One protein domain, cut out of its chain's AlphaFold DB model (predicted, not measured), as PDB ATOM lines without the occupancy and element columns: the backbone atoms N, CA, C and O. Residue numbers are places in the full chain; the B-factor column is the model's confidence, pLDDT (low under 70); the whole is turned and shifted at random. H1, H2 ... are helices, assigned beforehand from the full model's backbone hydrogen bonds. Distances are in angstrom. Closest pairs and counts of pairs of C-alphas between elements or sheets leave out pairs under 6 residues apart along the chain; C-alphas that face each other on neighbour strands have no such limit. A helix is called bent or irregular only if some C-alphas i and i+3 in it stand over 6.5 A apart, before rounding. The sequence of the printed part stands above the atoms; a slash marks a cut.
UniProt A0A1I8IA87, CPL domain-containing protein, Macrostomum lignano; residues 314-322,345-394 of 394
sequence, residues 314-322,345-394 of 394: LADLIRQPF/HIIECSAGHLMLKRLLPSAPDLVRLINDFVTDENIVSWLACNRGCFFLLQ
ATOM      1  N   LEU A 314     -26.275   1.223  17.819       96.06
ATOM      2  CA  LEU A 314     -27.730   1.373  17.745       96.06
ATOM      3  C   LEU A 314     -28.174   2.833  17.949       96.06
ATOM      4  O   LEU A 314     -29.074   3.298  17.255       96.06
ATOM      5  N   ALA A 315     -27.531   3.559  18.863       96.25
ATOM      6  CA  ALA A 315     -27.727   4.990  19.074       96.25
ATOM      7  C   ALA A 315     -27.371   5.797  17.815       96.25
ATOM      8  O   ALA A 315     -28.144   6.664  17.416       96.25
ATOM      9  N   ASP A 316     -26.277   5.453  17.134       94.94
ATOM     10  CA  ASP A 316     -25.873   6.085  15.876       94.94
ATOM     11  C   ASP A 316     -26.924   5.899  14.775       94.94
ATOM     12  O   ASP A 316     -27.169   6.832  14.013       94.94
ATOM     13  N   LEU A 317     -27.601   4.744  14.715       93.75
ATOM     14  CA  LEU A 317     -28.726   4.528  13.791       93.75
ATOM     15  C   LEU A 317     -29.945   5.388  14.128       93.75
ATOM     16  O   LEU A 317     -30.627   5.853  13.221       93.75
ATOM     17  N   ILE A 318     -30.233   5.584  15.415       93.88
ATOM     18  CA  ILE A 318     -31.343   6.429  15.886       93.88
ATOM     19  C   ILE A 318     -31.046   7.912  15.628       93.88
ATOM     20  O   ILE A 318     -31.963   8.686  15.368       93.88
ATOM     21  N   ARG A 319     -29.770   8.301  15.701       93.44
ATOM     22  CA  ARG A 319     -29.290   9.672  15.491       93.44
ATOM     23  C   ARG A 319     -29.357  10.125  14.032       93.44
ATOM     24  O   ARG A 319     -29.249  11.324  13.771       93.44
ATOM     25  N   GLN A 320     -29.486   9.199  13.083       90.81
ATOM     26  CA  GLN A 320     -29.543   9.548  11.668       90.81
ATOM     27  C   GLN A 320     -30.697  10.527  11.387       90.81
ATOM     28  O   GLN A 320     -31.726  10.489  12.062       90.81
ATOM     29  N   PRO A 321     -30.548  11.432  10.404       87.88
ATOM     30  CA  PRO A 321     -31.623  12.343  10.039       87.88
ATOM     31  C   PRO A 321     -32.891  11.565   9.684       87.88
ATOM     32  O   PRO A 321     -32.883  10.706   8.800       87.88
ATOM     33  N   PHE A 322     -33.987  11.876  10.372       88.06
ATOM     34  CA  PHE A 322     -35.268  11.255  10.096       88.06
ATOM     35  C   PHE A 322     -35.932  11.935   8.899       88.06
ATOM     36  O   PHE A 322     -36.281  13.114   8.954       88.06
ATOM     37  N   HIS A 345     -35.695   4.721   8.172       90.38
ATOM     38  CA  HIS A 345     -35.148   5.053   9.477       90.38
ATOM     39  C   HIS A 345     -35.602   4.020  10.524       90.38
ATOM     40  O   HIS A 345     -36.754   3.582  10.511       90.38
ATOM     41  N   ILE A 346     -34.731   3.638  11.463       90.62
ATOM     42  CA  ILE A 346     -34.996   2.541  12.416       90.62
ATOM     43  C   ILE A 346     -36.274   2.748  13.252       90.62
ATOM     44  O   ILE A 346     -36.981   1.789  13.567       90.62
ATOM     45  N   ILE A 347     -36.597   4.007  13.555       91.12
ATOM     46  CA  ILE A 347     -37.810   4.421  14.279       91.12
ATOM     47  C   ILE A 347     -39.086   4.210  13.449       91.12
ATOM     48  O   ILE A 347     -40.146   3.931  14.002       91.12
ATOM     49  N   GLU A 348     -39.006   4.327  12.124       90.12
ATOM     50  CA  GLU A 348     -40.149   4.129  11.231       90.12
ATOM     51  C   GLU A 348     -40.216   2.700  10.686       90.12
ATOM     52  O   GLU A 348     -41.303   2.222  10.371       90.12
ATOM     53  N   CYS A 349     -39.106   1.965  10.637       87.56
ATOM     54  CA  CYS A 349     -39.080   0.575  10.192       87.56
ATOM     55  C   CYS A 349     -40.002  -0.325  11.045       87.56
ATOM     56  O   CYS A 349     -40.071  -0.221  12.275       87.56
ATOM     57  N   SER A 350     -40.712  -1.264  10.405       82.88
ATOM     58  CA  SER A 350     -41.659  -2.166  11.082       82.88
ATOM     59  C   SER A 350     -41.005  -3.046  12.142       82.88
ATOM     60  O   SER A 350     -41.575  -3.231  13.214       82.88
ATOM     61  N   ALA A 351     -39.818  -3.577  11.862       83.00
ATOM     62  CA  ALA A 351     -39.066  -4.376  12.819       83.00
ATOM     63  C   ALA A 351     -38.358  -3.493  13.853       83.00
ATOM     64  O   ALA A 351     -38.480  -3.742  15.054       83.00
ATOM     65  N   GLY A 352     -37.677  -2.439  13.388       87.38
ATOM     66  CA  GLY A 352     -36.890  -1.533  14.227       87.38
ATOM     67  C   GLY A 352     -37.690  -0.932  15.382       87.38
ATOM     68  O   GLY A 352     -37.309  -1.099  16.540       87.38
ATOM     69  N   HIS A 353     -38.852  -0.329  15.107       88.25
ATOM     70  CA  HIS A 353     -39.648   0.307  16.165       88.25
ATOM     71  C   HIS A 353     -40.163  -0.694  17.216       88.25
ATOM     72  O   HIS A 353     -40.194  -0.374  18.403       88.25
ATOM     73  N   LEU A 354     -40.540  -1.919  16.816       87.44
ATOM     74  CA  LEU A 354     -40.978  -2.960  17.754       87.44
ATOM     75  C   LEU A 354     -39.828  -3.442  18.635       87.44
ATOM     76  O   LEU A 354     -40.034  -3.674  19.828       87.44
ATOM     77  N   MET A 355     -38.632  -3.581  18.060       91.19
ATOM     78  CA  MET A 355     -37.431  -3.919  18.814       91.19
ATOM     79  C   MET A 355     -37.096  -2.834  19.822       91.19
ATOM     80  O   MET A 355     -36.943  -3.154  20.995       91.19
ATOM     81  N   LEU A 356     -37.026  -1.570  19.393       92.38
ATOM     82  CA  LEU A 356     -36.735  -0.438  20.275       92.38
ATOM     83  C   LEU A 356     -37.759  -0.365  21.406       92.38
ATOM     84  O   LEU A 356     -37.378  -0.337  22.574       92.38
ATOM     85  N   LYS A 357     -39.050  -0.488  21.077       90.56
ATOM     86  CA  LYS A 357     -40.132  -0.517  22.065       90.56
ATOM     87  C   LYS A 357     -39.942  -1.583  23.138       90.56
ATOM     88  O   LYS A 357     -40.226  -1.365  24.309       90.56
ATOM     89  N   ARG A 358     -39.486  -2.767  22.741       90.06
ATOM     90  CA  ARG A 358     -39.245  -3.881  23.660       90.06
ATOM     91  C   ARG A 358     -37.916  -3.733  24.402       90.06
ATOM     92  O   ARG A 358     -37.817  -4.167  25.548       90.06
ATOM     93  N   LEU A 359     -36.891  -3.177  23.769       93.31
ATOM     94  CA  LEU A 359     -35.529  -3.134  24.289       93.31
ATOM     95  C   LEU A 359     -35.318  -2.015  25.315       93.31
ATOM     96  O   LEU A 359     -34.730  -2.291  26.361       93.31
ATOM     97  N   LEU A 360     -35.804  -0.799  25.036       93.31
ATOM     98  CA  LEU A 360     -35.547   0.401  25.846       93.31
ATOM     99  C   LEU A 360     -35.854   0.223  27.345       93.31
ATOM    100  O   LEU A 360     -34.975   0.555  28.143       93.31
ATOM    101  N   PRO A 361     -36.976  -0.409  27.764       91.50
ATOM    102  CA  PRO A 361     -37.262  -0.627  29.188       91.50
ATOM    103  C   PRO A 361     -36.198  -1.453  29.928       91.50
ATOM    104  O   PRO A 361     -36.091  -1.393  31.149       91.50
ATOM    105  N   SER A 362     -35.420  -2.249  29.192       90.50
ATOM    106  CA  SER A 362     -34.362  -3.124  29.711       90.50
ATOM    107  C   SER A 362     -32.941  -2.639  29.386       90.50
ATOM    108  O   SER A 362     -31.983  -3.357  29.673       90.50
ATOM    109  N   ALA A 363     -32.784  -1.455  28.780       94.12
ATOM    110  CA  ALA A 363     -31.509  -0.953  28.260       94.12
ATOM    111  C   ALA A 363     -31.234   0.508  28.687       94.12
ATOM    112  O   ALA A 363     -31.204   1.402  27.838       94.12
ATOM    113  N   PRO A 364     -30.992   0.776  29.987       93.94
ATOM    114  CA  PRO A 364     -30.800   2.138  30.498       93.94
ATOM    115  C   PRO A 364     -29.588   2.856  29.884       93.94
ATOM    116  O   PRO A 364     -29.636   4.063  29.664       93.94
ATOM    117  N   ASP A 365     -28.520   2.125  29.552       94.12
ATOM    118  CA  ASP A 365     -27.335   2.706  28.908       94.12
ATOM    119  C   ASP A 365     -27.640   3.244  27.506       94.12
ATOM    120  O   ASP A 365     -27.146   4.305  27.133       94.12
ATOM    121  N   LEU A 366     -28.483   2.535  26.744       95.56
ATOM    122  CA  LEU A 366     -28.948   2.989  25.435       95.56
ATOM    123  C   LEU A 366     -29.843   4.224  25.576       95.56
ATOM    124  O   LEU A 366     -29.676   5.176  24.823       95.56
ATOM    125  N   VAL A 367     -30.752   4.228  26.556       95.06
ATOM    126  CA  VAL A 367     -31.621   5.383  26.842       95.06
ATOM    127  C   VAL A 367     -30.786   6.620  27.176       95.06
ATOM    128  O   VAL A 367     -31.047   7.695  26.645       95.06
ATOM    129  N   ARG A 368     -29.743   6.471  28.002       95.75
ATOM    130  CA  ARG A 368     -28.818   7.569  28.309       95.75
ATOM    131  C   ARG A 368     -28.142   8.102  27.044       95.75
ATOM    132  O   ARG A 368     -28.186   9.301  26.819       95.75
ATOM    133  N   LEU A 369     -27.595   7.218  26.204       96.38
ATOM    134  CA  LEU A 369     -26.962   7.623  24.942       96.38
ATOM    135  C   LEU A 369     -27.930   8.377  24.028       96.38
ATOM    136  O   LEU A 369     -27.535   9.365  23.425       96.38
ATOM    137  N   ILE A 370     -29.185   7.929  23.939       94.94
ATOM    138  CA  ILE A 370     -30.230   8.607  23.165       94.94
ATOM    139  C   ILE A 370     -30.464  10.019  23.714       94.94
ATOM    140  O   ILE A 370     -30.380  10.989  22.964       94.94
ATOM    141  N   ASN A 371     -30.662  10.155  25.025       94.25
ATOM    142  CA  ASN A 371     -30.883  11.453  25.666       94.25
ATOM    143  C   ASN A 371     -29.700  12.425  25.508       94.25
ATOM    144  O   ASN A 371     -29.919  13.633  25.503       94.25
ATOM    145  N   ASP A 372     -28.472  11.923  25.350       95.12
ATOM    146  CA  ASP A 372     -27.278  12.760  25.191       95.12
ATOM    147  C   ASP A 372     -27.221  13.492  23.833       95.12
ATOM    148  O   ASP A 372     -26.559  14.527  23.731       95.12
ATOM    149  N   PHE A 373     -27.881  12.982  22.781       94.06
ATOM    150  CA  PHE A 373     -27.868  13.612  21.448       94.06
ATOM    151  C   PHE A 373     -29.230  14.093  20.941       94.06
ATOM    152  O   PHE A 373     -29.256  14.819  19.946       94.06
ATOM    153  N   VAL A 374     -30.342  13.677  21.555       93.25
ATOM    154  CA  VAL A 374     -31.689  14.091  21.132       93.25
ATOM    155  C   VAL A 374     -31.861  15.597  21.305       93.25
ATOM    156  O   VAL A 374     -31.681  16.135  22.395       93.25
ATOM    157  N   THR A 375     -32.276  16.269  20.234       93.25
ATOM    158  CA  THR A 375     -32.700  17.674  20.257       93.25
ATOM    159  C   THR A 375     -34.210  17.806  20.044       93.25
ATOM    160  O   THR A 375     -34.868  16.879  19.561       93.25
ATOM    161  N   ASP A 376     -34.765  18.988  20.333       91.88
ATOM    162  CA  ASP A 376     -36.166  19.310  20.023       91.88
ATOM    163  C   ASP A 376     -36.482  19.109  18.529       91.88
ATOM    164  O   ASP A 376     -37.561  18.634  18.178       91.88
ATOM    165  N   GLU A 377     -35.521  19.390  17.641       91.44
ATOM    166  CA  GLU A 377     -35.658  19.153  16.199       91.44
ATOM    167  C   GLU A 377     -35.818  17.661  15.878       91.44
ATOM    168  O   GLU A 377     -36.664  17.292  15.059       91.44
ATOM    169  N   ASN A 378     -35.059  16.785  16.554       91.31
ATOM    170  CA  ASN A 378     -35.217  15.341  16.396       91.31
ATOM    171  C   ASN A 378     -36.609  14.890  16.847       91.31
ATOM    172  O   ASN A 378     -37.284  14.180  16.102       91.31
ATOM    173  N   ILE A 379     -37.071  15.348  18.014       90.81
ATOM    174  CA  ILE A 379     -38.393  14.995  18.552       90.81
ATOM    175  C   ILE A 379     -39.501  15.427  17.584       90.81
ATOM    176  O   ILE A 379     -40.355  14.613  17.229       90.81
ATOM    177  N   VAL A 380     -39.462  16.676  17.106       92.19
ATOM    178  CA  VAL A 380     -40.431  17.199  16.128       92.19
ATOM    179  C   VAL A 380     -40.410  16.376  14.842       92.19
ATOM    180  O   VAL A 380     -41.473  16.051  14.312       92.19
ATOM    181  N   SER A 381     -39.225  15.983  14.364       91.06
ATOM    182  CA  SER A 381     -39.112  15.134  13.177       91.06
ATOM    183  C   SER A 381     -39.762  13.763  13.395       91.06
ATOM    184  O   SER A 381     -40.554  13.322  12.566       91.06
ATOM    185  N   TRP A 382     -39.523  13.107  14.536       92.62
ATOM    186  CA  TRP A 382     -40.058  11.774  14.824       92.62
ATOM    187  C   TRP A 382     -41.581  11.767  15.013       92.62
ATOM    188  O   TRP A 382     -42.231  10.784  14.650       92.62
ATOM    189  N   LEU A 383     -42.168  12.869  15.500       92.50
ATOM    190  CA  LEU A 383     -43.623  13.053  15.603       92.50
ATOM    191  C   LEU A 383     -44.343  13.037  14.244       92.50
ATOM    192  O   LEU A 383     -45.557  12.843  14.201       92.50
ATOM    193  N   ALA A 384     -43.621  13.196  13.131       91.12
ATOM    194  CA  ALA A 384     -44.203  13.130  11.793       91.12
ATOM    195  C   ALA A 384     -44.644  11.710  11.377       91.12
ATOM    196  O   ALA A 384     -45.291  11.563  10.340       91.12
ATOM    197  N   CYS A 385     -44.344  10.664  12.162       89.88
ATOM    198  CA  CYS A 385     -44.841   9.308  11.913       89.88
ATOM    199  C   CYS A 385     -45.400   8.627  13.177       89.88
ATOM    200  O   CYS A 385     -44.878   8.771  14.282       89.88
ATOM    201  N   ASN A 386     -46.435   7.790  13.010       91.06
ATOM    202  CA  ASN A 386     -47.093   7.090  14.126       91.06
ATOM    203  C   ASN A 386     -46.125   6.221  14.949       91.06
ATOM    204  O   ASN A 386     -46.256   6.123  16.168       91.06
ATOM    205  N   ARG A 387     -45.158   5.567  14.291       91.88
ATOM    206  CA  ARG A 387     -44.159   4.717  14.963       91.88
ATOM    207  C   ARG A 387     -43.171   5.542  15.790       91.88
ATOM    208  O   ARG A 387     -42.817   5.109  16.882       91.88
ATOM    209  N   GLY A 388     -42.819   6.742  15.327       90.81
ATOM    210  CA  GLY A 388     -42.016   7.702  16.080       90.81
ATOM    211  C   GLY A 388     -42.721   8.206  17.330       90.81
ATOM    212  O   GLY A 388     -42.116   8.225  18.397       90.81
ATOM    213  N   CYS A 389     -44.031   8.454  17.258       91.06
ATOM    214  CA  CYS A 389     -44.827   8.749  18.452       91.06
ATOM    215  C   CYS A 389     -44.769   7.609  19.484       91.06
ATOM    216  O   CYS A 389     -44.603   7.865  20.671       91.06
ATOM    217  N   PHE A 390     -44.862   6.342  19.058       90.06
ATOM    218  CA  PHE A 390     -44.742   5.203  19.982       90.06
ATOM    219  C   PHE A 390     -43.343   5.037  20.572       90.06
ATOM    220  O   PHE A 390     -43.236   4.580  21.710       90.06
ATOM    221  N   PHE A 391     -42.303   5.369  19.807       90.94
ATOM    222  CA  PHE A 391     -40.920   5.368  20.274       90.94
ATOM    223  C   PHE A 391     -40.711   6.407  21.381       90.94
ATOM    224  O   PHE A 391     -40.188   6.055  22.428       90.94
ATOM    225  N   LEU A 392     -41.218   7.631  21.197       90.81
ATOM    226  CA  LEU A 392     -41.143   8.718  22.185       90.81
ATOM    227  C   LEU A 392     -41.900   8.439  23.499       90.81
ATOM    228  O   LEU A 392     -41.662   9.115  24.493       90.81
ATOM    229  N   LEU A 393     -42.839   7.487  23.504       88.62
ATOM    230  CA  LEU A 393     -43.593   7.093  24.703       88.62
ATOM    231  C   LEU A 393     -42.860   6.075  25.592       88.62
ATOM    232  O   LEU A 393     -43.378   5.749  26.661       88.62
ATOM    233  N   GLN A 394     -41.758   5.493  25.115       84.00
ATOM    234  CA  GLN A 394     -40.944   4.545  25.884       84.00
ATOM    235  C   GLN A 394     -39.892   5.292  26.686       84.00
ATOM    236  O   GLN A 394     -39.633   4.839  27.823       84.00
TER     237      GLN A 394
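Overview. This is residues 314 to 322 and 345 to 394 of the 394 residues of the protein "CPL domain-containing protein" of Macrostomum lignano (UniProt A0A1I8IA87). Four short helices, H2, H3, H4 and H5, follow one another round a small ring with few contacts between them, and H1 covers one side of the ring, side by side with H3. H5 closes the ring by folding back from H4 to pack on residues 353 to 357 of H2 at a shallow tilt of 18 degrees, and H1 and H5 lie on opposite sides of the middle. The printed part has 59 residues with five named helices, in the order H1, H2, H3, H4, H5, and no named strand; the class is all helix. The whole is compact, with a radius of gyration of the C-alphas of 10.3 A, and its outline is rounded, spanning 26 by 24 by 18 A.

Arrangement. H1, residues 314 to 319, touches H3, residues 364 to 373, at a shallow tilt of 25 degrees, and the two run the same way. Their closest C-alphas, those of Ala 315 and Ile 370, are 6.0 A apart. H2, residues 350 to 362, is close to H3 but not clearly touching; the closest C-alphas, those of Leu 360 and Val 367, are 6.4 A apart, and the tilt is steep, 66 degrees, opposite ways. With residues 353 to 357 alone, H2 touches H5, residues 386 to 392, the same way at a shallow tilt of 18 degrees; the closest C-alphas, those of Lys 357 and Phe 391, are 6.2 A apart. H4, residues 376 to 382, and H5 form a helical hairpin. They only just touch, with 3 pairs of C-alphas within 8 A, the closest being those of Trp 382 and Gly 388 at 4.7 A, and they run opposite ways at a steep tilt of 40 degrees. H1 and H4 are only just apart, their closest C-alphas 8.3 A from each other; H3 and H5 are also apart. In H1, H4 and H5 every O i to N i+4 pair is within hydrogen-bond range; in H2 it is 6 of 9 and in H3 5 of 6.

Along the chain. H1 begins at C-alpha 314, at (-27.730, 1.373, 17.745), and measures 8.7 A from first to last C-alpha. H2 measures 20.0 A and is only just irregular: C-alphas 358 and 361 are 6.7 A apart. H3 measures 14.9 A and begins at C-alpha 364, at (-30.800, 2.138, 30.498). H4 measures 9.9 A. H5 measures 10.1 A and ends at C-alpha 392, at (-41.143, 8.718, 22.185).

Size, cuts and confidence. The two C-alphas farthest apart, those of Asp 365 and Ala 384, are 26.2 A from each other. Residues 323 to 344 are cut out, and C-alphas 322 and 345 are 6.2 A apart across the cut, which lies in the link from H1 to H2. The links from H2 to H3, H3 to H4 and H4 to H5 are tight. The printed part ends at Gln 394, the chain's last residue. Its mean pLDDT is 91.5, and no printed residue is under 70.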